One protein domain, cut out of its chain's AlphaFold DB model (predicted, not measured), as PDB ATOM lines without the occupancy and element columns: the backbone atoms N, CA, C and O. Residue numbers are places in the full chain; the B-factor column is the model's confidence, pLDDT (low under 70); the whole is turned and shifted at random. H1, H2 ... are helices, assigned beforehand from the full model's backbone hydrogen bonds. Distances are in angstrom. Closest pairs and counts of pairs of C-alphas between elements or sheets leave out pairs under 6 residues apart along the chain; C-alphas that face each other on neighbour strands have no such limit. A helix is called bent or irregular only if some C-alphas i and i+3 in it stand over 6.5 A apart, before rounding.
ATOM      1  N   LYS A  50     509.385 718.079 378.188       82.00
ATOM      2  CA  LYS A  50     510.661 718.684 378.602       82.00
ATOM      3  C   LYS A  50     511.416 717.774 379.563       82.00
ATOM      4  O   LYS A  50     512.613 717.554 379.389       82.00
ATOM      5  N   GLU A  51     510.716 717.189 380.529       82.38
ATOM      6  CA  GLU A  51     511.320 716.271 381.497       82.38
ATOM      7  C   GLU A  51     511.833 714.985 380.845       82.38
ATOM      8  O   GLU A  51     512.931 714.520 381.171       82.38
ATOM      9  N   VAL A  52     511.092 714.451 379.871       81.00
ATOM     10  CA  VAL A  52     511.516 713.302 379.060       81.00
ATOM     11  C   VAL A  52     512.765 713.648 378.252       81.00
ATOM     12  O   VAL A  52     513.736 712.891 378.292       81.00
ATOM     13  N   ARG A  53     512.799 714.814 377.591       86.19
ATOM     14  CA  ARG A  53     513.987 715.286 376.857       86.19
ATOM     15  C   ARG A  53     515.216 715.347 377.761       86.19
ATOM     16  O   ARG A  53     516.262 714.810 377.402       86.19
ATOM     17  N   TRP A  54     515.104 715.972 378.932       83.50
ATOM     18  CA  TRP A  54     516.228 716.070 379.867       83.50
ATOM     19  C   TRP A  54     516.666 714.702 380.390       83.50
ATOM     20  O   TRP A  54     517.860 714.470 380.567       83.50
ATOM     21  N   SER A  55     515.725 713.791 380.631       82.56
ATOM     22  CA  SER A  55     516.027 712.436 381.105       82.56
ATOM     23  C   SER A  55     516.764 711.620 380.045       82.56
ATOM     24  O   SER A  55     517.751 710.961 380.364       82.56
ATOM     25  N   PHE A  56     516.357 711.737 378.779       81.00
ATOM     26  CA  PHE A  56     517.049 711.099 377.661       81.00
ATOM     27  C   PHE A  56     518.470 711.648 377.490       81.00
ATOM     28  O   PHE A  56     519.414 710.876 377.374       81.00
ATOM     29  N   GLN A  57     518.652 712.972 377.566       82.81
ATOM     30  CA  GLN A  57     519.981 713.592 377.487       82.81
ATOM     31  C   GLN A  57     520.924 713.106 378.595       82.81
ATOM     32  O   GLN A  57     522.089 712.837 378.320       82.81
ATOM     33  N   ARG A  58     520.430 712.942 379.830       83.69
ATOM     34  CA  ARG A  58     521.243 712.424 380.946       83.69
ATOM     35  C   ARG A  58     521.758 711.010 380.696       83.69
ATOM     36  O   ARG A  58     522.856 710.699 381.136       83.69
ATOM     37  N   TRP A  59     520.990 710.171 380.002       81.94
ATOM     38  CA  TRP A  59     521.358 708.771 379.781       81.94
ATOM     39  C   TRP A  59     522.587 708.601 378.873       81.94
ATOM     40  O   TRP A  59     523.307 707.617 378.999       81.94
ATOM     41  N   PHE A  60     522.877 709.584 378.013       82.75
ATOM     42  CA  PHE A  60     524.024 709.559 377.095       82.75
ATOM     43  C   PHE A  60     525.231 710.385 377.567       82.75
ATOM     44  O   PHE A  60     526.198 710.543 376.819       82.75
ATOM     45  N   ILE A  61     525.208 710.929 378.787       84.12
ATOM     46  CA  ILE A  61     526.319 711.721 379.329       84.12
ATOM     47  C   ILE A  61     527.243 710.827 380.153       84.12
ATOM     48  O   ILE A  61     526.844 710.288 381.179       84.12
ATOM     49  N   SER A  62     528.497 710.719 379.712       81.25
ATOM     50  CA  SER A  62     529.532 709.910 380.363       81.25
ATOM     51  C   SER A  62     530.650 710.719 381.028       81.25
ATOM     52  O   SER A  62     531.459 710.131 381.738       81.25
ATOM     53  N   SER A  63     530.718 712.042 380.813       85.44
ATOM     54  CA  SER A  63     531.753 712.900 381.406       85.44
ATOM     55  C   SER A  63     531.179 713.951 382.348       85.44
ATOM     56  O   SER A  63     530.120 714.532 382.087       85.44
ATOM     57  N   ASP A  64     531.921 714.240 383.417       85.75
ATOM     58  CA  ASP A  64     531.491 715.174 384.458       85.75
ATOM     59  C   ASP A  64     531.329 716.602 383.911       85.75
ATOM     60  O   ASP A  64     530.392 717.309 384.282       85.75
ATOM     61  N   LEU A  65     532.177 717.016 382.962       84.38
ATOM     62  CA  LEU A  65     532.057 718.318 382.295       84.38
ATOM     63  C   LEU A  65     530.782 718.420 381.444       84.38
ATOM     64  O   LEU A  65     530.090 719.440 381.479       84.38
ATOM     65  N   LYS A  66     530.412 717.352 380.723       84.62
ATOM     66  CA  LYS A  66     529.156 717.313 379.951       84.62
ATOM     67  C   LYS A  66     527.943 717.288 380.877       84.62
ATOM     68  O   LYS A  66     526.940 717.937 380.584       84.62
ATOM     69  N   GLU A  67     528.049 716.609 382.018       87.94
ATOM     70  CA  GLU A  67     527.020 716.617 383.058       87.94
ATOM     71  C   GLU A  67     526.825 718.023 383.637       87.94
ATOM     72  O   GLU A  67     525.690 718.497 383.748       87.94
ATOM     73  N   LEU A  68     527.920 718.716 383.958       89.12
ATOM     74  CA  LEU A  68     527.895 720.086 384.459       89.12
ATOM     75  C   LEU A  68     527.282 721.048 383.435       89.12
ATOM     76  O   LEU A  68     526.415 721.845 383.794       89.12
ATOM     77  N   SER A  69     527.670 720.934 382.162       87.88
ATOM     78  CA  SER A  69     527.124 721.744 381.068       87.88
ATOM     79  C   SER A  69     525.619 721.512 380.868       87.88
ATOM     80  O   SER A  69     524.847 722.471 380.791       87.88
ATOM     81  N   LEU A  70     525.154 720.254 380.884       89.56
ATOM     82  CA  LEU A  70     523.717 719.959 380.814       89.56
ATOM     83  C   LEU A  70     522.968 720.570 382.004       89.56
ATOM     84  O   LEU A  70     521.917 721.186 381.827       89.56
ATOM     85  N   LYS A  71     523.496 720.416 383.223       92.12
ATOM     86  CA  LYS A  71     522.871 720.973 384.431       92.12
ATOM     87  C   LYS A  71     522.831 722.498 384.404       92.12
ATOM     88  O   LYS A  71     521.808 723.061 384.782       92.12
ATOM     89  N   ALA A  72     523.881 723.149 383.908       91.50
ATOM     90  CA  ALA A  72     523.905 724.591 383.681       91.50
ATOM     91  C   ALA A  72     522.797 725.029 382.705       91.50
ATOM     92  O   ALA A  72     522.106 726.011 382.964       91.50
ATOM     93  N   SER A  73     522.578 724.277 381.620       90.12
ATOM     94  CA  SER A  73     521.531 724.576 380.633       90.12
ATOM     95  C   SER A  73     520.125 724.410 381.216       90.12
ATOM     96  O   SER A  73     519.287 725.297 381.058       90.12
ATOM     97  N   ILE A  74     519.880 723.321 381.950       91.38
ATOM     98  CA  ILE A  74     518.600 723.093 382.639       91.38
ATOM     99  C   ILE A  74     518.344 724.205 383.664       91.38
ATOM    100  O   ILE A  74     517.230 724.716 383.751       91.38
ATOM    101  N   LEU A  75     519.367 724.613 384.419       94.12
ATOM    102  CA  LEU A  75     519.253 725.694 385.395       94.12
ATOM    103  C   LEU A  75     518.849 727.021 384.737       94.12
ATOM    104  O   LEU A  75     517.972 727.715 385.254       94.12
ATOM    105  N   ALA A  76     519.447 727.358 383.591       92.44
ATOM    106  CA  ALA A  76     519.088 728.541 382.811       92.44
ATOM    107  C   ALA A  76     517.636 728.485 382.301       92.44
ATOM    108  O   ALA A  76     516.911 729.475 382.414       92.44
ATOM    109  N   GLU A  77     517.185 727.325 381.809       91.75
ATOM    110  CA  GLU A  77     515.805 727.121 381.346       91.75
ATOM    111  C   GLU A  77     514.798 727.302 382.493       91.75
ATOM    112  O   GLU A  77     513.838 728.060 382.356       91.75
ATOM    113  N   LYS A  78     515.058 726.711 383.665       93.25
ATOM    114  CA  LYS A  78     514.197 726.861 384.852       93.25
ATOM    115  C   LYS A  78     514.173 728.286 385.403       93.25
ATOM    116  O   LYS A  78     513.126 728.743 385.848       93.25
ATOM    117  N   ALA A  79     515.295 729.003 385.356       93.25
ATOM    118  CA  ALA A  79     515.337 730.410 385.754       93.25
ATOM    119  C   ALA A  79     514.462 731.282 384.836       93.25
ATOM    120  O   ALA A  79     513.724 732.145 385.314       93.25
ATOM    121  N   ALA A  80     514.508 731.030 383.524       90.94
ATOM    122  CA  ALA A  80     513.660 731.719 382.556       90.94
ATOM    123  C   ALA A  80     512.176 731.355 382.724       90.94
ATOM    124  O   ALA A  80     511.324 732.238 382.652       90.94
ATOM    125  N   GLU A  81     511.859 730.086 382.995       90.75
ATOM    126  CA  GLU A  81     510.498 729.648 383.327       90.75
ATOM    127  C   GLU A  81     509.970 730.322 384.593       90.75
ATOM    128  O   GLU A  81     508.836 730.795 384.584       90.75
ATOM    129  N   LEU A  82     510.777 730.415 385.654       91.69
ATOM    130  CA  LEU A  82     510.404 731.112 386.885       91.69
ATOM    131  C   LEU A  82     510.117 732.589 386.616       91.69
ATOM    132  O   LEU A  82     509.057 733.079 386.999       91.69
ATOM    133  N   LYS A  83     511.021 733.280 385.915       89.50
ATOM    134  CA  LYS A  83     510.816 734.686 385.560       89.50
ATOM    135  C   LYS A  83     509.548 734.868 384.722       89.50
ATOM    136  O   LYS A  83     508.733 735.728 385.028       89.50
ATOM    137  N   LYS A  84     509.330 734.020 383.712       87.38
ATOM    138  CA  LYS A  84     508.131 734.114 382.872       87.38
ATOM    139  C   LYS A  84     506.855 733.812 383.647       87.38
ATOM    140  O   LYS A  84     505.837 734.453 383.421       87.38
ATOM    141  N   THR A  85     506.913 732.837 384.546       87.69
ATOM    142  CA  THR A  85     505.794 732.484 385.420       87.69
ATOM    143  C   THR A  85     505.437 733.655 386.322       87.69
ATOM    144  O   THR A  85     504.260 733.968 386.435       87.69
ATOM    145  N   ASP A  86     506.426 734.341 386.894       85.69
ATOM    146  CA  ASP A  86     506.198 735.568 387.662       85.69
ATOM    147  C   ASP A  86     505.532 736.668 386.818       85.69
ATOM    148  O   ASP A  86     504.568 737.289 387.253       85.69
ATOM    149  N   GLU A  87     505.979 736.853 385.573       85.12
ATOM    150  CA  GLU A  87     505.399 737.847 384.660       85.12
ATOM    151  C   GLU A  87     503.934 737.560 384.296       85.12
ATOM    152  O   GLU A  87     503.140 738.496 384.203       85.12
ATOM    153  N   ILE A  88     503.568 736.294 384.041       81.88
ATOM    154  CA  ILE A  88     502.248 735.958 383.472       81.88
ATOM    155  C   ILE A  88     501.239 735.409 384.477       81.88
ATOM    156  O   ILE A  88     500.038 735.586 384.288       81.88
ATOM    157  N   ALA A  89     501.690 734.683 385.502       69.12
ATOM    158  CA  ALA A  89     500.785 734.008 386.432       69.12
ATOM    159  C   ALA A  89     500.196 734.987 387.453       69.12
ATOM    160  O   ALA A  89     499.267 734.621 388.181       69.12
ATOM    161  N   GLY A  90     500.723 736.218 387.504       65.00
ATOM    162  CA  GLY A  90     500.352 737.207 388.499       65.00
ATOM    163  C   GLY A  90     500.375 736.585 389.895       65.00
ATOM    164  O   GLY A  90     501.271 735.824 390.251       65.00
ATOM    165  N   TRP A  91     499.341 736.859 390.682       58.66
ATOM    166  CA  TRP A  91     499.280 736.503 392.100       58.66
ATOM    167  C   TRP A  91     498.908 735.033 392.356       58.66
ATOM    168  O   TRP A  91     498.524 734.677 393.472       58.66
ATOM    169  N   ASN A  92     498.987 734.152 391.349       76.44
ATOM    170  CA  ASN A  92     498.775 732.723 391.561       76.44
ATOM    171  C   ASN A  92     499.989 732.098 392.262       76.44
ATOM    172  O   ASN A  92     500.848 731.460 391.646       76.44
ATOM    173  N   SER A  93     500.010 732.270 393.583       79.44
ATOM    174  CA  SER A  93     501.107 731.868 394.460       79.44
ATOM    175  C   SER A  93     501.488 730.393 394.308       79.44
ATOM    176  O   SER A  93     502.666 730.045 394.365       79.44
ATOM    177  N   LYS A  94     500.530 729.505 394.006       84.19
ATOM    178  CA  LYS A  94     500.813 728.072 393.827       84.19
ATOM    179  C   LYS A  94     501.677 727.794 392.595       84.19
ATOM    180  O   LYS A  94     502.582 726.965 392.656       84.19
ATOM    181  N   VAL A  95     501.403 728.467 391.477       84.75
ATOM    182  CA  VAL A  95     502.148 728.265 390.222       84.75
ATOM    183  C   VAL A  95     503.550 728.867 390.337       84.75
ATOM    184  O   VAL A  95     504.527 728.227 389.944       84.75
ATOM    185  N   VAL A  96     503.656 730.053 390.940       86.19
ATOM    186  CA  VAL A  96     504.938 730.724 391.197       86.19
ATOM    187  C   VAL A  96     505.802 729.907 392.157       86.19
ATOM    188  O   VAL A  96     506.959 729.632 391.842       86.19
ATOM    189  N   THR A  97     505.238 729.442 393.275       88.25
ATOM    190  CA  THR A  97     505.945 728.587 394.244       88.25
ATOM    191  C   THR A  97     506.441 727.302 393.583       88.25
ATOM    192  O   THR A  97     507.612 726.959 393.716       88.25
ATOM    193  N   GLY A  98     505.611 726.638 392.771       89.12
ATOM    194  CA  GLY A  98     506.041 725.450 392.030       89.12
ATOM    195  C   GLY A  98     507.203 725.727 391.066       89.12
ATOM    196  O   GLY A  98     508.131 724.925 390.962       89.12
ATOM    197  N   ALA A  99     507.210 726.876 390.381       90.94
ATOM    198  CA  ALA A  99     508.336 727.268 389.533       90.94
ATOM    199  C   ALA A  99     509.614 727.550 390.349       90.94
ATOM    200  O   ALA A  99     510.708 727.175 389.918       90.94
ATOM    201  N   MET A 100     509.488 728.152 391.539       92.69
ATOM    202  CA  MET A 100     510.619 728.370 392.448       92.69
ATOM    203  C   MET A 100     511.224 727.055 392.926       92.69
ATOM    204  O   MET A 100     512.437 726.889 392.847       92.69
ATOM    205  N   GLU A 101     510.395 726.114 393.373       92.62
ATOM    206  CA  GLU A 101     510.842 724.798 393.840       92.62
ATOM    207  C   GLU A 101     511.591 724.049 392.734       92.62
ATOM    208  O   GLU A 101     512.657 723.478 392.965       92.62
ATOM    209  N   GLN A 102     511.089 724.090 391.496       92.75
ATOM    210  CA  GLN A 102     511.768 723.456 390.365       92.75
ATOM    211  C   GLN A 102     513.111 724.116 390.030       92.75
ATOM    212  O   GLN A 102     514.080 723.421 389.693       92.75
ATOM    213  N   TYR A 103     513.186 725.445 390.116       95.38
ATOM    214  CA  TYR A 103     514.436 726.177 389.936       95.38
ATOM    215  C   TYR A 103     515.442 725.845 391.048       95.38
ATOM    216  O   TYR A 103     516.572 725.452 390.752       95.38
ATOM    217  N   GLN A 104     515.011 725.881 392.308       95.88
ATOM    218  CA  GLN A 104     515.807 725.527 393.485       95.88
ATOM    219  C   GLN A 104     516.343 724.091 393.402       95.88
ATOM    220  O   GLN A 104     517.537 723.858 393.577       95.88
ATOM    221  N   GLN A 105     515.507 723.111 393.050       95.19
ATOM    222  CA  GLN A 105     515.952 721.724 392.867       95.19
ATOM    223  C   GLN A 105     517.012 721.592 391.767       95.19
ATOM    224  O   GLN A 105     517.928 720.769 391.868       95.19
ATOM    225  N   SER A 106     516.899 722.388 390.705       94.69
ATOM    226  CA  SER A 106     517.873 722.390 389.612       94.69
ATOM    227  C   SER A 106     519.190 723.034 390.050       94.69
ATOM    228  O   SER A 106     520.258 722.531 389.694       94.69
ATOM    229  N   LEU A 107     519.126 724.068 390.896       96.25
ATOM    230  CA  LEU A 107     520.289 724.695 391.519       96.25
ATOM    231  C   LEU A 107     521.036 723.722 392.437       96.25
ATOM    232  O   LEU A 107     522.250 723.588 392.308       96.25
ATOM    233  N   VAL A 108     520.327 722.970 393.285       96.00
ATOM    234  CA  VAL A 108     520.934 721.934 394.143       96.00
ATOM    235  C   VAL A 108     521.705 720.912 393.301       96.00
ATOM    236  O   VAL A 108     522.852 720.579 393.608       96.00
ATOM    237  N   ARG A 109     521.113 720.442 392.194       94.38
ATOM    238  CA  ARG A 109     521.768 719.487 391.281       94.38
ATOM    239  C   ARG A 109     522.990 720.087 390.589       94.38
ATOM    240  O   ARG A 109     523.984 719.378 390.417       94.38
ATOM    241  N   TYR A 110     522.916 721.355 390.182       93.81
ATOM    242  CA  TYR A 110     524.027 722.080 389.566       93.81
ATOM    243  C   TYR A 110     525.183 722.284 390.552       93.81
ATOM    244  O   TYR A 110     526.317 721.926 390.247       93.81
ATOM    245  N   LYS A 111     524.889 722.727 391.778       93.19
ATOM    246  CA  LYS A 111     525.862 722.865 392.869       93.19
ATOM    247  C   LYS A 111     526.554 721.543 393.197       93.19
ATOM    248  O   LYS A 111     527.768 721.516 393.376       93.19
ATOM    249  N   ALA A 112     525.813 720.436 393.234       92.50
ATOM    250  CA  ALA A 112     526.406 719.113 393.424       92.50
ATOM    251  C   ALA A 112     527.387 718.748 392.293       92.50
ATOM    252  O   ALA A 112     528.434 718.167 392.559       92.50
ATOM    253  N   ALA A 113     527.089 719.125 391.044       90.25
ATOM    254  CA  ALA A 113     528.009 718.926 389.923       90.25
ATOM    255  C   ALA A 113     529.253 719.818 390.016       90.25
ATOM    256  O   ALA A 113     530.348 719.341 389.743       90.25
ATOM    257  N   LEU A 114     529.101 721.075 390.448       89.81
ATOM    258  CA  LEU A 114     530.234 721.970 390.703       89.81
ATOM    259  C   LEU A 114     531.173 721.386 391.759       89.81
ATOM    260  O   LEU A 114     532.368 721.290 391.511       89.81
ATOM    261  N   LYS A 115     530.628 720.925 392.892       88.88
ATOM    262  CA  LYS A 115     531.414 720.267 393.950       88.88
ATOM    263  C   LYS A 115     532.091 718.990 393.449       88.88
ATOM    264  O   LYS A 115     533.240 718.737 393.784       88.88
ATOM    265  N   LYS A 116     531.413 718.207 392.603       87.81
ATOM    266  CA  LYS A 116     532.017 717.027 391.973       87.81
ATOM    267  C   LYS A 116     533.239 717.421 391.141       87.81
ATOM    268  O   LYS A 116     534.311 716.892 391.408       87.81
ATOM    269  N   ILE A 117     533.120 718.393 390.230       85.06
ATOM    270  CA  ILE A 117     534.278 718.843 389.437       85.06
ATOM    271  C   ILE A 117     535.367 719.458 390.317       85.06
ATOM    272  O   ILE A 117     536.545 719.234 390.080       85.06
ATOM    273  N   ALA A 118     534.997 720.195 391.362       81.62
ATOM    274  CA  ALA A 118     535.964 720.716 392.320       81.62
ATOM    275  C   ALA A 118     536.803 719.590 392.949       81.62
ATOM    276  O   ALA A 118     537.991 719.764 393.205       81.62
ATOM    277  N   THR A 119     536.231 718.404 393.153       82.50
ATOM    278  CA  THR A 119     536.973 717.235 393.647       82.50
ATOM    279  C   THR A 119     537.692 716.430 392.561       82.50
ATOM    280  O   THR A 119     538.597 715.666 392.899       82.50
ATOM    281  N   THR A 120     537.350 716.593 391.279       72.94
ATOM    282  CA  THR A 120     538.070 715.945 390.171       72.94
ATOM    283  C   THR A 120     539.230 716.823 389.686       72.94
ATOM    284  O   THR A 120     539.248 718.038 389.862       72.94
ATOM    285  N   GLY A 121     540.256 716.217 389.081       64.12
ATOM    286  CA  GLY A 121     541.425 716.941 388.554       64.12
ATOM    287  C   GLY A 121     541.123 717.877 387.371       64.12
ATOM    288  O   GLY A 121     542.029 718.538 386.870       64.12
ATOM    289  N   ASP A 122     539.861 717.970 386.943       67.31
ATOM    290  CA  ASP A 122     539.416 718.696 385.747       67.31
ATOM    291  C   ASP A 122     539.227 720.206 385.977       67.31
ATOM    292  O   ASP A 122     538.686 720.908 385.120       67.31
ATOM    293  N   ARG A 123     539.687 720.742 387.117       67.38
ATOM    294  CA  ARG A 123     539.539 722.160 387.506       67.38
ATOM    295  C   ARG A 123     540.040 723.133 386.437       67.38
ATOM    296  O   ARG A 123     539.415 724.160 386.200       67.38
ATOM    297  N   GLN A 124     541.130 722.784 385.751       63.78
ATOM    298  CA  GLN A 124     541.740 723.619 384.705       63.78
ATOM    299  C   GLN A 124     540.855 723.774 383.457       63.78
ATOM    300  O   GLN A 124     541.071 724.684 382.662       63.78
ATOM    301  N   LEU A 125     539.864 722.894 383.277       62.84
ATOM    302  CA  LEU A 125     538.931 722.920 382.147       62.84
ATOM    303  C   LEU A 125     537.667 723.739 382.449       62.84
ATOM    304  O   LEU A 125     536.841 723.944 381.553       62.84
ATOM    305  N   ILE A 126     537.511 724.232 383.685       65.06
ATOM    306  CA  ILE A 126     536.410 725.118 384.050       65.06
ATOM    307  C   ILE A 126     536.703 726.553 383.599       65.06
ATOM    308  O   ILE A 126     537.703 727.164 383.962       65.06
ATOM    309  N   GLN A 127     535.764 727.112 382.835       67.25
ATOM    310  CA  GLN A 127     535.847 728.464 382.297       67.25
ATOM    311  C   GLN A 127     535.387 729.518 383.329       67.25
ATOM    312  O   GLN A 127     534.417 729.270 384.056       67.25
ATOM    313  N   PRO A 128     535.960 730.742 383.316       71.25
ATOM    314  CA  PRO A 128     535.451 731.910 384.058       71.25
ATOM    315  C   PRO A 128     533.943 732.175 383.872       71.25
ATOM    316  O   PRO A 128     533.285 732.767 384.729       71.25
ATOM    317  N   ALA A 129     533.367 731.657 382.783       78.25
ATOM    318  CA  ALA A 129     531.942 731.680 382.483       78.25
ATOM    319  C   ALA A 129     531.037 731.148 383.614       78.25
ATOM    320  O   ALA A 129     529.904 731.614 383.731       78.25
ATOM    321  N   ILE A 130     531.506 730.228 384.471       87.19
ATOM    322  CA  ILE A 130     530.699 729.706 385.592       87.19
ATOM    323  C   ILE A 130     530.413 730.784 386.636       87.19
ATOM    324  O   ILE A 130     529.281 730.904 387.108       87.19
ATOM    325  N   VAL A 131     531.422 731.586 386.987       86.69
ATOM    326  CA  VAL A 131     531.251 732.690 387.943       86.69
ATOM    327  C   VAL A 131     530.224 733.670 387.397       86.69
ATOM    328  O   VAL A 131     529.275 734.022 388.095       86.69
ATOM    329  N   ASN A 132     530.378 734.051 386.127       85.62
ATOM    330  CA  ASN A 132     529.434 734.938 385.464       85.62
ATOM    331  C   ASN A 132     528.005 734.371 385.499       85.62
ATOM    332  O   ASN A 132     527.066 735.056 385.898       85.62
ATOM    333  N   GLN A 133     527.840 733.089 385.167       89.75
ATOM    334  CA  GLN A 133     526.546 732.416 385.210       89.75
ATOM    335  C   GLN A 133     525.895 732.494 386.599       89.75
ATOM    336  O   GLN A 133     524.727 732.874 386.713       89.75
ATOM    337  N   LEU A 134     526.633 732.161 387.660       92.19
ATOM    338  CA  LEU A 134     526.115 732.204 389.030       92.19
ATOM    339  C   LEU A 134     525.721 733.624 389.453       92.19
ATOM    340  O   LEU A 134     524.674 733.815 390.073       92.19
ATOM    341  N   VAL A 135     526.514 734.625 389.069       88.88
ATOM    342  CA  VAL A 135     526.235 736.044 389.343       88.88
ATOM    343  C   VAL A 135     524.970 736.505 388.620       88.88
ATOM    344  O   VAL A 135     524.134 737.180 389.223       88.88
ATOM    345  N   LEU A 136     524.772 736.105 387.362       89.19
ATOM    346  CA  LEU A 136     523.557 736.418 386.604       89.19
ATOM    347  C   LEU A 136     522.311 735.770 387.219       89.19
ATOM    348  O   LEU A 136     521.276 736.426 387.345       89.19
ATOM    349  N   HIS A 137     522.405 734.519 387.671       93.62
ATOM    350  CA  HIS A 137     521.322 733.857 388.405       93.62
ATOM    351  C   HIS A 137     520.992 734.565 389.725       93.62
ATOM    352  O   HIS A 137     519.818 734.745 390.064       93.62
ATOM    353  N   LEU A 138     522.014 735.014 390.454       91.12
ATOM    354  CA  LEU A 138     521.835 735.744 391.707       91.12
ATOM    355  C   LEU A 138     521.206 737.121 391.462       91.12
ATOM    356  O   LEU A 138     520.320 737.538 392.209       91.12
ATOM    357  N   ARG A 139     521.569 737.777 390.355       88.56
ATOM    358  CA  ARG A 139     520.944 739.019 389.887       88.56
ATOM    359  C   ARG A 139     519.481 738.834 389.506       88.56
ATOM    360  O   ARG A 139     518.658 739.641 389.932       88.56
ATOM    361  N   LEU A 140     519.139 737.780 388.763       90.44
ATOM    362  CA  LEU A 140     517.747 737.452 388.432       90.44
ATOM    363  C   LEU A 140     516.927 737.197 389.699       90.44
ATOM    364  O   LEU A 140     515.834 737.738 389.838       90.44
ATOM    365  N   THR A 141     517.461 736.422 390.643       91.38
ATOM    366  CA  THR A 141     516.742 736.058 391.876       91.38
ATOM    367  C   THR A 141     516.563 737.264 392.799       91.38
ATOM    368  O   THR A 141     515.466 737.490 393.302       91.38
ATOM    369  N   SER A 142     517.595 738.105 392.941       87.62
ATOM    370  CA  SER A 142     517.471 739.427 393.568       87.62
ATOM    371  C   SER A 142     516.409 740.273 392.855       87.62
ATOM    372  O   SER A 142     515.610 740.921 393.520       87.62
ATOM    373  N   GLY A 143     516.360 740.215 391.515       86.19
ATOM    374  CA  GLY A 143     515.279 740.700 390.639       86.19
ATOM    375  C   GLY A 143     513.900 740.439 391.206       86.19
ATOM    376  O   GLY A 143     513.178 741.359 391.595       86.19
ATOM    377  N   LEU A 144     513.596 739.150 391.274       86.88
ATOM    378  CA  LEU A 144     512.329 738.615 391.745       86.88
ATOM    379  C   LEU A 144     512.060 738.990 393.206       86.88
ATOM    380  O   LEU A 144     510.914 739.260 393.546       86.88
ATOM    381  N   ALA A 145     513.095 739.049 394.050       84.69
ATOM    382  CA  ALA A 145     512.979 739.425 395.458       84.69
ATOM    383  C   ALA A 145     512.698 740.926 395.674       84.69
ATOM    384  O   ALA A 145     511.930 741.292 396.559       84.69
ATOM    385  N   SER A 146     513.275 741.818 394.868       78.62
ATOM    386  CA  SER A 146     513.025 743.265 394.978       78.62
ATOM    387  C   SER A 146     511.628 743.650 394.496       78.62
ATOM    388  O   SER A 146     511.015 744.547 395.072       78.62
ATOM    389  N   ASN A 147     511.086 742.941 393.499       71.94
ATOM    390  CA  ASN A 147     509.695 743.118 393.070       71.94
ATOM    391  C   ASN A 147     508.691 742.846 394.213       71.94
ATOM    392  O   ASN A 147     507.577 743.365 394.184       71.94
ATOM    393  N   LEU A 148     509.099 742.107 395.253       63.00
ATOM    394  CA  LEU A 148     508.310 741.871 396.471       63.00
ATOM    395  C   LEU A 148     508.213 743.121 397.352       63.00
ATOM    396  O   LEU A 148     507.174 743.378 397.950       63.00
ATOM    397  N   ALA A 149     509.293 743.902 397.434       57.09
ATOM    398  CA  ALA A 149     509.382 745.057 398.326       57.09
ATOM    399  C   ALA A 149     508.602 746.279 397.806       57.09
ATOM    400  O   ALA A 149     508.232 747.146 398.592       57.09
ATOM    401  N   LEU A 150     508.337 746.346 396.495       54.06
ATOM    402  CA  LEU A 150     507.739 747.507 395.822       54.06
ATOM    403  C   LEU A 150     506.205 747.451 395.666       54.06
ATOM    404  O   LEU A 150     505.639 748.344 395.042       54.06
ATOM    405  N   GLY A 151     505.513 746.461 396.249       53.03
ATOM    406  CA  GLY A 151     504.040 746.479 396.349       53.03
ATOM    407  C   GLY A 151     503.285 745.248 395.833       53.03
ATOM    408  O   GLY A 151     502.062 745.299 395.733       53.03
ATOM    409  N   GLN A 152     503.961 744.137 395.526       57.44
ATOM    410  CA  GLN A 152     503.318 742.857 395.189       57.44
ATOM    411  C   GLN A 152     503.362 741.952 396.429       57.44
ATOM    412  O   GLN A 152     504.421 741.439 396.788       57.44
ATOM    413  N   GLN A 153     502.232 741.792 397.128       60.94
ATOM    414  CA  GLN A 153     502.136 741.006 398.366       60.94
ATOM    415  C   GLN A 153     502.324 739.505 398.069       60.94
ATOM    416  O   GLN A 153     501.366 738.755 397.904       60.94
ATOM    417  N   ARG A 154     503.575 739.053 397.966       67.06
ATOM    418  CA  ARG A 154     503.904 737.625 397.983       67.06
ATOM    419  C   ARG A 154     503.836 737.077 399.396       67.06
ATOM    420  O   ARG A 154     504.088 737.789 400.370       67.06
ATOM    421  N   SER A 155     503.525 735.793 399.498       77.69
ATOM    422  CA  SER A 155     503.497 735.093 400.776       77.69
ATOM    423  C   SER A 155     504.880 735.113 401.440       77.69
ATOM    424  O   SER A 155     505.920 735.127 400.774       77.69
ATOM    425  N   SER A 156     504.911 735.074 402.773       81.56
ATOM    426  CA  SER A 156     506.157 734.888 403.527       81.56
ATOM    427  C   SER A 156     506.901 733.615 403.099       81.56
ATOM    428  O   SER A 156     508.128 733.595 403.099       81.56
ATOM    429  N   ALA A 157     506.174 732.583 402.661       84.81
ATOM    430  CA  ALA A 157     506.750 731.351 402.134       84.81
ATOM    431  C   ALA A 157     507.581 731.587 400.859       84.81
ATOM    432  O   ALA A 157     508.723 731.141 400.781       84.81
ATOM    433  N   GLU A 158     507.067 732.347 399.890       86.44
ATOM    434  CA  GLU A 158     507.796 732.675 398.652       86.44
ATOM    435  C   GLU A 158     509.059 733.505 398.923       86.44
ATOM    436  O   GLU A 158     510.073 733.336 398.244       86.44
ATOM    437  N   GLN A 159     509.020 734.382 399.932       86.19
ATOM    438  CA  GLN A 159     510.193 735.148 400.367       86.19
ATOM    439  C   GLN A 159     511.282 734.236 400.935       86.19
ATOM    440  O   GLN A 159     512.446 734.367 400.560       86.19
ATOM    441  N   VAL A 160     510.903 733.291 401.799       89.19
ATOM    442  CA  VAL A 160     511.836 732.320 402.387       89.19
ATOM    443  C   VAL A 160     512.509 731.485 401.297       89.19
ATOM    444  O   VAL A 160     513.728 731.333 401.318       89.19
ATOM    445  N   VAL A 161     511.748 731.010 400.305       90.88
ATOM    446  CA  VAL A 161     512.304 730.217 399.195       90.88
ATOM    447  C   VAL A 161     513.286 731.037 398.354       90.88
ATOM    448  O   VAL A 161     514.359 730.543 398.015       90.88
ATOM    449  N   LEU A 162     512.970 732.297 398.039       90.69
ATOM    450  CA  LEU A 162     513.889 733.155 397.281       90.69
ATOM    451  C   LEU A 162     515.174 733.465 398.049       90.69
ATOM    452  O   LEU A 162     516.245 733.452 397.443       90.69
ATOM    453  N   ILE A 163     515.087 733.717 399.358       89.94
ATOM    454  CA  ILE A 163     516.268 733.925 400.206       89.94
ATOM    455  C   ILE A 163     517.150 732.676 400.189       89.94
ATOM    456  O   ILE A 163     518.348 732.795 399.944       89.94
ATOM    457  N   ASP A 164     516.567 731.488 400.346       93.62
ATOM    458  CA  ASP A 164     517.330 730.239 400.300       93.62
ATOM    459  C   ASP A 164     518.004 730.016 398.934       93.62
ATOM    460  O   ASP A 164     519.186 729.679 398.867       93.62
ATOM    461  N   ILE A 165     517.310 730.288 397.823       95.19
ATOM    462  CA  ILE A 165     517.910 730.233 396.479       95.19
ATOM    463  C   ILE A 165     519.102 731.197 396.374       95.19
ATOM    464  O   ILE A 165     520.153 730.825 395.842       95.19
ATOM    465  N   MET A 166     518.964 732.428 396.876       93.50
ATOM    466  CA  MET A 166     520.048 733.415 396.870       93.50
ATOM    467  C   MET A 166     521.247 732.949 397.703       93.50
ATOM    468  O   MET A 166     522.385 733.085 397.251       93.50
ATOM    469  N   ASP A 167     521.008 732.354 398.868       92.88
ATOM    470  CA  ASP A 167     522.059 731.830 399.742       92.88
ATOM    471  C   ASP A 167     522.774 730.627 399.109       92.88
ATOM    472  O   ASP A 167     524.004 730.524 399.170       92.88
ATOM    473  N   GLN A 168     522.040 729.744 398.427       95.06
ATOM    474  CA  GLN A 168     522.620 728.626 397.678       95.06
ATOM    475  C   GLN A 168     523.480 729.096 396.494       95.06
ATOM    476  O   GLN A 168     524.532 728.503 396.223       95.06
ATOM    477  N   LEU A 169     523.059 730.151 395.792       95.25
ATOM    478  CA  LEU A 169     523.840 730.775 394.721       95.25
ATOM    479  C   LEU A 169     525.108 731.430 395.273       95.25
ATOM    480  O   LEU A 169     526.187 731.200 394.728       95.25
ATOM    481  N   ALA A 170     525.002 732.175 396.377       93.31
ATOM    482  CA  ALA A 170     526.148 732.786 397.045       93.31
ATOM    483  C   ALA A 170     527.166 731.730 397.499       93.31
ATOM    484  O   ALA A 170     528.352 731.855 397.207       93.31
ATOM    485  N   GLU A 171     526.712 730.637 398.123       93.75
ATOM    486  CA  GLU A 171     527.594 729.523 398.490       93.75
ATOM    487  C   GLU A 171     528.259 728.891 397.262       93.75
ATOM    488  O   GLU A 171     529.436 728.548 397.307       93.75
ATOM    489  N   SER A 172     527.533 728.754 396.151       93.56
ATOM    490  CA  SER A 172     528.093 728.197 394.914       93.56
ATOM    491  C   SER A 172     529.197 729.089 394.336       93.56
ATOM    492  O   SER A 172     530.186 728.565 393.831       93.56
ATOM    493  N   ILE A 173     529.078 730.419 394.450       92.00
ATOM    494  CA  ILE A 173     530.142 731.358 394.053       92.00
ATOM    495  C   ILE A 173     531.375 731.175 394.943       92.00
ATOM    496  O   ILE A 173     532.485 731.121 394.420       92.00
ATOM    497  N   VAL A 174     531.189 731.019 396.259       91.50
ATOM    498  CA  VAL A 174     532.296 730.755 397.196       91.50
ATOM    499  C   VAL A 174     533.013 729.449 396.844       91.50
ATOM    500  O   VAL A 174     534.236 729.433 396.750       91.50
ATOM    501  N   VAL A 175     532.267 728.373 396.575       89.44
ATOM    502  CA  VAL A 175     532.836 727.085 396.135       89.44
ATOM    503  C   VAL A 175     533.663 727.257 394.860       89.44
ATOM    504  O   VAL A 175     534.781 726.759 394.778       89.44
ATOM    505  N   VAL A 176     533.148 727.992 393.870       88.25
ATOM    506  CA  VAL A 176     533.877 728.217 392.614       88.25
ATOM    507  C   VAL A 176     535.150 729.034 392.845       88.25
ATOM    508  O   VAL A 176     536.188 728.715 392.270       88.25
ATOM    509  N   ALA A 177     535.098 730.067 393.683       88.00
ATOM    510  CA  ALA A 177     536.252 730.919 393.957       88.00
ATOM    511  C   ALA A 177     537.403 730.178 394.648       88.00
ATOM    512  O   ALA A 177     538.561 730.457 394.358       88.00
ATOM    513  N   GLU A 178     537.073 729.241 395.534       86.06
ATOM    514  CA  GLU A 178     538.039 728.554 396.394       86.06
ATOM    515  C   GLU A 178     538.540 727.241 395.800       86.06
ATOM    516  O   GLU A 178     539.712 726.890 395.917       86.06
ATOM    517  N   GLU A 179     537.636 726.469 395.201       82.19
ATOM    518  CA  GLU A 179     537.924 725.078 394.857       82.19
ATOM    519  C   GLU A 179     538.166 724.883 393.360       82.19
ATOM    520  O   GLU A 179     538.705 723.854 392.949       82.19
ATOM    521  N   ILE A 180     537.770 725.858 392.542       74.25
ATOM    522  CA  ILE A 180     537.744 725.740 391.083       74.25
ATOM    523  C   ILE A 180     538.591 726.824 390.406       74.25
ATOM    524  O   ILE A 180     539.258 726.541 389.415       74.25
ATOM    525  N   SER A 181     538.567 728.053 390.921       81.44
ATOM    526  CA  SER A 181     539.247 729.219 390.354       81.44
ATOM    527  C   SER A 181     540.100 729.927 391.418       81.44
ATOM    528  O   SER A 181     540.709 729.260 392.249       81.44
ATOM    529  N   SER A 182     540.191 731.259 391.366       85.06
ATOM    530  CA  SER A 182     540.798 732.081 392.414       85.06
ATOM    531  C   SER A 182     539.901 733.262 392.797       85.06
ATOM    532  O   SER A 182     539.157 733.768 391.944       85.06
ATOM    533  N   PRO A 183     540.000 733.772 394.041       86.44
ATOM    534  CA  PRO A 183     539.265 734.959 394.478       86.44
ATOM    535  C   PRO A 183     539.448 736.170 393.554       86.44
ATOM    536  O   PRO A 183     538.473 736.833 393.191       86.44
ATOM    537  N   ALA A 184     540.677 736.412 393.093       86.44
ATOM    538  CA  ALA A 184     540.997 737.509 392.184       86.44
ATOM    539  C   ALA A 184     540.310 737.372 390.813       86.44
ATOM    540  O   ALA A 184     539.809 738.362 390.273       86.44
ATOM    541  N   LEU A 185     540.239 736.157 390.251       83.38
ATOM    542  CA  LEU A 185     539.536 735.912 388.986       83.38
ATOM    543  C   LEU A 185     538.027 736.105 389.139       83.38
ATOM    544  O   LEU A 185     537.393 736.719 388.280       83.38
ATOM    545  N   VAL A 186     537.456 735.639 390.253       85.56
ATOM    546  CA  VAL A 186     536.039 735.863 390.574       85.56
ATOM    547  C   VAL A 186     535.744 737.356 390.677       85.56
ATOM    548  O   VAL A 186     534.801 737.837 390.046       85.56
ATOM    549  N   ARG A 187     536.580 738.109 391.400       89.00
ATOM    550  CA  ARG A 187     536.470 739.569 391.502       89.00
ATOM    551  C   ARG A 187     536.524 740.235 390.131       89.00
ATOM    552  O   ARG A 187     535.641 741.033 389.826       89.00
ATOM    553  N   ALA A 188     537.521 739.906 389.312       87.38
ATOM    554  CA  ALA A 188     537.693 740.498 387.987       87.38
ATOM    555  C   ALA A 188     536.465 740.257 387.098       87.38
ATOM    556  O   ALA A 188     535.947 741.196 386.494       87.38
ATOM    557  N   GLN A 189     535.937 739.030 387.097       83.50
ATOM    558  CA  GLN A 189     534.762 738.681 386.302       83.50
ATOM    559  C   GLN A 189     533.507 739.424 386.772       83.50
ATOM    560  O   GLN A 189     532.689 739.850 385.956       83.50
ATOM    561  N   ILE A 190     533.324 739.587 388.082       86.44
ATOM    562  CA  ILE A 190     532.179 740.330 388.619       86.44
ATOM    563  C   ILE A 190     532.312 741.820 388.314       86.44
ATOM    564  O   ILE A 190     531.332 742.453 387.922       86.44
ATOM    565  N   GLN A 191     533.516 742.371 388.460       87.81
ATOM    566  CA  GLN A 191     533.800 743.768 388.161       87.81
ATOM    567  C   GLN A 191     533.505 744.085 386.694       87.81
ATOM    568  O   GLN A 191     532.797 745.050 386.424       87.81
ATOM    569  N   GLU A 192     533.972 743.261 385.756       86.00
ATOM    570  CA  GLU A 192     533.679 743.416 384.325       86.00
ATOM    571  C   GLU A 192     532.163 743.508 384.067       86.00
ATOM    572  O   GLU A 192     531.683 744.456 383.445       86.00
ATOM    573  N   ASN A 193     531.388 742.590 384.652       78.88
ATOM    574  CA  ASN A 193     529.927 742.561 384.524       78.88
ATOM    575  C   ASN A 193     529.196 743.727 385.202       78.88
ATOM    576  O   ASN A 193     528.041 744.010 384.871       78.88
ATOM    577  N   ALA A 194     529.809 744.342 386.211       83.12
ATOM    578  CA  ALA A 194     529.241 745.483 386.913       83.12
ATOM    579  C   ALA A 194     529.516 746.790 386.158       83.12
ATOM    580  O   ALA A 194     528.619 747.621 386.038       83.12
ATOM    581  N   MET A 195     530.730 746.939 385.619       80.00
ATOM    582  CA  MET A 195     531.188 748.148 384.925       80.00
ATOM    583  C   MET A 195     530.636 748.269 383.503       80.00
ATOM    584  O   MET A 195     530.496 749.374 382.995       80.00
ATOM    585  N   ALA A 196     530.283 747.152 382.863       77.88
ATOM    586  CA  ALA A 196     529.624 747.162 381.557       77.88
ATOM    587  C   ALA A 196     528.148 747.629 381.609       77.88
ATOM    588  O   ALA A 196     527.505 747.738 380.565       77.88
ATOM    589  N   GLY A 197     527.585 747.859 382.804       73.19
ATOM    590  CA  GLY A 197     526.179 748.218 383.017       73.19
ATOM    591  C   GLY A 197     525.944 749.675 383.433       73.19
ATOM    592  O   GLY A 197     526.859 750.486 383.500       73.19
ATOM    593  N   SER A 198     524.686 750.015 383.737       81.69
ATOM    594  CA  SER A 198     524.318 751.319 384.313       81.69
ATOM    595  C   SER A 198     524.676 751.420 385.804       81.69
ATOM    596  O   SER A 198     524.933 750.408 386.460       81.69
ATOM    597  N   THR A 199     524.604 752.622 386.385       83.44
ATOM    598  CA  THR A 199     524.767 752.847 387.838       83.44
ATOM    599  C   THR A 199     523.843 751.952 388.676       83.44
ATOM    600  O   THR A 199     524.277 751.333 389.647       83.44
ATOM    601  N   ALA A 200     522.599 751.748 388.231       82.31
ATOM    602  CA  ALA A 200     521.661 750.817 388.861       82.31
ATOM    603  C   ALA A 200     522.154 749.354 388.848       82.31
ATOM    604  O   ALA A 200     521.927 748.606 389.804       82.31
ATOM    605  N   VAL A 201     522.847 748.930 387.784       80.31
ATOM    606  CA  VAL A 201     523.467 747.597 387.702       80.31
ATOM    607  C   VAL A 201     524.638 747.489 388.676       80.31
ATOM    608  O   VAL A 201     524.752 746.466 389.357       80.31
ATOM    609  N   ALA A 202     525.470 748.528 388.787       83.81
ATOM    610  CA  ALA A 202     526.576 748.574 389.740       83.81
ATOM    611  C   ALA A 202     526.073 748.472 391.189       83.81
ATOM    612  O   ALA A 202     526.510 747.587 391.928       83.81
ATOM    613  N   ARG A 203     525.070 749.279 391.559       86.50
ATOM    614  CA  ARG A 203     524.436 749.250 392.886       86.50
ATOM    615  C   ARG A 203     523.866 747.877 393.227       86.50
ATOM    616  O   ARG A 203     524.189 747.309 394.267       86.50
ATOM    617  N   ARG A 204     523.064 747.299 392.329       83.94
ATOM    618  CA  ARG A 204     522.478 745.970 392.558       83.94
ATOM    619  C   ARG A 204     523.544 744.886 392.671       83.94
ATOM    620  O   ARG A 204     523.412 743.958 393.463       83.94
ATOM    621  N   THR A 205     524.607 744.996 391.879       86.06
ATOM    622  CA  THR A 205     525.735 744.066 391.962       86.06
ATOM    623  C   THR A 205     526.442 744.194 393.311       86.06
ATOM    624  O   THR A 205     526.779 743.168 393.892       86.06
ATOM    625  N   ALA A 206     526.579 745.398 393.872       88.50
ATOM    626  CA  ALA A 206     527.127 745.595 395.217       88.50
ATOM    627  C   ALA A 206     526.267 744.933 396.313       88.50
ATOM    628  O   ALA A 206     526.806 744.248 397.179       88.50
ATOM    629  N   GLU A 207     524.938 745.064 396.251       87.44
ATOM    630  CA  GLU A 207     524.014 744.409 397.198       87.44
ATOM    631  C   GLU A 207     524.114 742.877 397.138       87.44
ATOM    632  O   GLU A 207     524.114 742.186 398.157       87.44
ATOM    633  N   ILE A 208     524.227 742.338 395.925       88.06
ATOM    634  CA  ILE A 208     524.435 740.910 395.688       88.06
ATOM    635  C   ILE A 208     525.786 740.457 396.245       88.06
ATOM    636  O   ILE A 208     525.865 739.425 396.913       88.06
ATOM    637  N   LEU A 209     526.842 741.230 395.994       89.81
ATOM    638  CA  LEU A 209     528.182 740.925 396.473       89.81
ATOM    639  C   LEU A 209     528.278 740.956 397.991       89.81
ATOM    640  O   LEU A 209     529.005 740.134 398.534       89.81
ATOM    641  N   ALA A 210     527.532 741.830 398.669       92.62
ATOM    642  CA  ALA A 210     527.476 741.839 400.127       92.62
ATOM    643  C   ALA A 210     527.024 740.475 400.671       92.62
ATOM    644  O   ALA A 210     527.648 739.938 401.578       92.62
ATOM    645  N   ARG A 211     526.037 739.827 400.034       92.81
ATOM    646  CA  ARG A 211     525.608 738.471 400.422       92.81
ATOM    647  C   ARG A 211     526.686 737.419 400.186       92.81
ATOM    648  O   ARG A 211     526.871 736.532 401.014       92.81
ATOM    649  N   VAL A 212     527.401 737.501 399.063       92.31
ATOM    650  CA  VAL A 212     528.517 736.582 398.780       92.31
ATOM    651  C   VAL A 212     529.661 736.808 399.769       92.31
ATOM    652  O   VAL A 212     530.232 735.841 400.261       92.31
ATOM    653  N   GLN A 213     529.955 738.063 400.109       94.81
ATOM    654  CA  GLN A 213     530.949 738.450 401.105       94.81
ATOM    655  C   GLN A 213     530.580 737.913 402.493       94.81
ATOM    656  O   GLN A 213     531.423 737.300 403.145       94.81
ATOM    657  N   ASP A 214     529.334 738.097 402.933       94.31
ATOM    658  CA  ASP A 214     528.840 737.591 404.218       94.31
ATOM    659  C   ASP A 214     528.911 736.065 404.261       94.31
ATOM    660  O   ASP A 214     529.377 735.479 405.242       94.31
ATOM    661  N   LYS A 215     528.537 735.403 403.158       94.69
ATOM    662  CA  LYS A 215     528.649 733.951 403.043       94.69
ATOM    663  C   LYS A 215     530.104 733.490 403.088       94.69
ATOM    664  O   LYS A 215     530.404 732.549 403.818       94.69
ATOM    665  N   ALA A 216     531.006 734.155 402.368       92.81
ATOM    666  CA  ALA A 216     532.439 733.872 402.394       92.81
ATOM    667  C   ALA A 216     533.008 734.030 403.811       92.81
ATOM    668  O   ALA A 216     533.689 733.131 404.298       92.81
ATOM    669  N   ALA A 217     532.657 735.112 404.511       93.50
ATOM    670  CA  ALA A 217     533.064 735.345 405.892       93.50
ATOM    671  C   ALA A 217     532.536 734.257 406.844       93.50
ATOM    672  O   ALA A 217     533.298 733.746 407.659       93.50
ATOM    673  N   SER A 218     531.271 733.843 406.695       93.94
ATOM    674  CA  SER A 218     530.677 732.761 407.503       93.94
ATOM    675  C   SER A 218     531.332 731.391 407.287       93.94
ATOM    676  O   SER A 218     531.217 730.514 408.136       93.94
ATOM    677  N   LEU A 219     532.010 731.212 406.150       91.00
ATOM    678  CA  LEU A 219     532.754 730.006 405.783       91.00
ATOM    679  C   LEU A 219     534.270 730.173 405.986       91.00
ATOM    680  O   LEU A 219     535.044 729.377 405.455       91.00
ATOM    681  N   GLU A 220     534.695 731.220 406.700       92.75
ATOM    682  CA  GLU A 220     536.099 731.549 406.987       92.75
ATOM    683  C   GLU A 220     536.966 731.764 405.727       92.75
ATOM    684  O   GLU A 220     538.189 731.631 405.744       92.75
ATOM    685  N   LYS A 221     536.345 732.160 404.609       92.81
ATOM    686  CA  LYS A 221     537.009 732.464 403.330       92.81
ATOM    687  C   LYS A 221     537.439 733.928 403.269       92.81
ATOM    688  O   LYS A 221     536.872 734.741 402.537       92.81
ATOM    689  N   ILE A 222     538.424 734.270 404.102       91.69
ATOM    690  CA  ILE A 222     538.836 735.658 404.387       91.69
ATOM    691  C   ILE A 222     539.362 736.381 403.140       91.69
ATOM    692  O   ILE A 222     539.039 737.552 402.943       91.69
ATOM    693  N   GLU A 223     540.144 735.706 402.294       91.12
ATOM    694  CA  GLU A 223     540.707 736.303 401.075       91.12
ATOM    695  C   GLU A 223     539.597 736.762 400.123       91.12
ATOM    696  O   GLU A 223     539.508 737.947 399.804       91.12
ATOM    697  N   LEU A 224     538.672 735.860 399.777       91.25
ATOM    698  CA  LEU A 224     537.502 736.192 398.969       91.25
ATOM    699  C   LEU A 224     536.644 737.289 399.608       91.25
ATOM    700  O   LEU A 224     536.223 738.217 398.920       91.25
ATOM    701  N   ALA A 225     536.395 737.221 400.916       93.19
ATOM    702  CA  ALA A 225     535.613 738.245 401.606       93.19
ATOM    703  C   ALA A 225     536.263 739.640 401.511       93.19
ATOM    704  O   ALA A 225     535.556 740.636 401.356       93.19
ATOM    705  N   ASN A 226     537.593 739.732 401.573       92.69
ATOM    706  CA  ASN A 226     538.306 741.001 401.425       92.69
ATOM    707  C   ASN A 226     538.262 741.516 399.979       92.69
ATOM    708  O   ASN A 226     537.906 742.675 399.769       92.69
ATOM    709  N   GLU A 227     538.520 740.650 398.994       92.19
ATOM    710  CA  GLU A 227     538.434 740.990 397.563       92.19
ATOM    711  C   GLU A 227     537.047 741.542 397.189       92.19
ATOM    712  O   GLU A 227     536.916 742.551 396.484       92.19
ATOM    713  N   LEU A 228     535.987 740.909 397.705       92.25
ATOM    714  CA  LEU A 228     534.613 741.349 397.480       92.25
ATOM    715  C   LEU A 228     534.289 742.651 398.213       92.25
ATOM    716  O   LEU A 228     533.630 743.510 397.630       92.25
ATOM    717  N   ARG A 229     534.771 742.840 399.449       95.12
ATOM    718  CA  ARG A 229     534.573 744.085 400.212       95.12
ATOM    719  C   ARG A 229     535.122 745.294 399.461       95.12
ATOM    720  O   ARG A 229     534.460 746.330 399.394       95.12
ATOM    721  N   ASP A 230     536.316 745.169 398.898       93.50
ATOM    722  CA  ASP A 230     536.936 746.269 398.163       93.50
ATOM    723  C   ASP A 230     536.191 746.561 396.860       93.50
ATOM    724  O   ASP A 230     535.932 747.725 396.550       93.50
ATOM    725  N   LEU A 231     535.736 745.523 396.145       92.19
ATOM    726  CA  LEU A 231     534.885 745.701 394.967       92.19
ATOM    727  C   LEU A 231     533.546 746.372 395.314       92.19
ATOM    728  O   LEU A 231     533.122 747.282 394.603       92.19
ATOM    729  N   ILE A 232     532.896 745.984 396.416       93.75
ATOM    730  CA  ILE A 232     531.647 746.605 396.891       93.75
ATOM    731  C   ILE A 232     531.843 748.106 397.106       93.75
ATOM    732  O   ILE A 232     531.037 748.897 396.620       93.75
ATOM    733  N   ARG A 233     532.937 748.513 397.762       94.38
ATOM    734  CA  ARG A 233     533.264 749.934 397.967       94.38
ATOM    735  C   ARG A 233     533.440 750.674 396.644       94.38
ATOM    736  O   ARG A 233     532.926 751.779 396.498       94.38
ATOM    737  N   THR A 234     534.129 750.068 395.674       92.69
ATOM    738  CA  THR A 234     534.282 750.651 394.332       92.69
ATOM    739  C   THR A 234     532.930 750.842 393.643       92.69
ATOM    740  O   THR A 234     532.672 751.910 393.098       92.69
ATOM    741  N   LEU A 235     532.046 749.843 393.694       89.62
ATOM    742  CA  LEU A 235     530.725 749.920 393.066       89.62
ATOM    743  C   LEU A 235     529.802 750.934 393.754       89.62
ATOM    744  O   LEU A 235     529.054 751.631 393.077       89.62
ATOM    745  N   GLN A 236     529.878 751.062 395.080       90.88
ATOM    746  CA  GLN A 236     529.125 752.069 395.834       90.88
ATOM    747  C   GLN A 236     529.606 753.496 395.548       90.88
ATOM    748  O   GLN A 236     528.801 754.422 395.549       90.88
ATOM    749  N   ALA A 237     530.898 753.694 395.275       91.62
ATOM    750  CA  ALA A 237     531.424 755.004 394.899       91.62
ATOM    751  C   ALA A 237     530.867 755.499 393.552       91.62
ATOM    752  O   ALA A 237     530.689 756.701 393.388       91.62
ATOM    753  N   ILE A 238     530.552 754.585 392.627       87.69
ATOM    754  CA  ILE A 238     529.944 754.907 391.324       87.69
ATOM    755  C   ILE A 238     528.502 755.411 391.480       87.69
ATOM    756  O   ILE A 238     528.080 756.262 390.711       87.69
ATOM    757  N   ASP A 239     527.751 754.925 392.476       80.75
ATOM    758  CA  ASP A 239     526.363 755.362 392.729       80.75
ATOM    759  C   ASP A 239     526.278 756.803 393.270       80.75
ATOM    760  O   ASP A 239     525.231 757.435 393.195       80.75
ATOM    761  N   ASN A 240     527.381 757.331 393.816       79.94
ATOM    762  CA  ASN A 240     527.447 758.674 394.402       79.94
ATOM    763  C   ASN A 240     527.920 759.763 393.414       79.94
ATOM    764  O   ASN A 240     528.097 760.908 393.836       79.94
TER     765      ASN A 240
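Overview. This is residues 50 to 240 of the 241 residues of an uncharacterized protein of Candidatus Harrisonbacteria bacterium CG10_big_fil_rev_8_21_14_0_10_49_15 (UniProt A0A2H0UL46). Four long helices, H2, H3, H5 and H6, form an up-and-down bundle, and a smaller up-and-down bundle of H7, H8 and H9 is set crosswise over its H5 and H6 side. H1 is at the opposite side, beyond H2, and short H4 is at one end of the larger bundle. The printed part has 191 residues with nine named helices, H1 to H9 along the chain, and no named strand: the class is all helix. The whole is compact, with a radius of gyration of the C-alphas of 16.9 A and spans of 48 by 45 by 29 A.

Arrangement. H1, residues 50 to 59, and H2, residues 64 to 89, form a hairpin and only just touch, with 3 pairs of C-alphas within 8 A. H2 and H3, residues 93 to 119, form a hairpin at 18 degrees, closest at the C-alphas of Leu 82 and Ala 99, 5.1 A. H4, residues 121 to 125, touches no helix and is irregular, with C-alphas 121 and 124 7.7 A apart. H5, residues 129 to 149, touches H2 with residues 137 to 144 alone, the closest C-alphas being Ala 79 and His 137, 7.4 A. H6, residues 156 to 180, forms a hairpin with H5 at 19 degrees, closest at the C-alphas of Leu 138 and Met 166, 5.9 A. H6 touches H3 the same way at 15 degrees, closest at the C-alphas of Ala 118 and Glu 179, 5.4 A. H7, residues 183 to 195, touches H5 at a steep tilt of 55 degrees, closest at the C-alphas of Val 131 and Val 186, 6.3 A. H8, residues 199 to 218, is about perpendicular to H6 at 75 degrees, with the C-alphas of Ala 170 and Val 212 closest at 4.8 A. H9, residues 222 to 239, forms a hairpin with H8, closest at the C-alphas of Gln 213 and Ala 225, 4.7 A. Every O i to N i+4 pair is within hydrogen-bond range in H1, H2, H3, H6 and H7; H5 has 15 of 17, H8 15 of 16, H9 13 of 14, and H4 0 of 1, with 1 of 2 O i to N i+3 pairs.

Along the chain. H1 begins at C-alpha 50 (510.661, 718.684, 378.602). H2 is 36.1 A long, H3 38.7 A, H5 30.6 A, H6 35.2 A and H8 28.7 A. H9 ends at C-alpha 239 (526.363, 755.362, 392.729).

Size, cuts and confidence. The C-alphas farthest apart, Trp 59 and Asn 240, are 52.4 A apart. The printed part has no cut and no long link. Residues 89 to 91, 121 to 127 and 148 to 154 have pLDDT under 70.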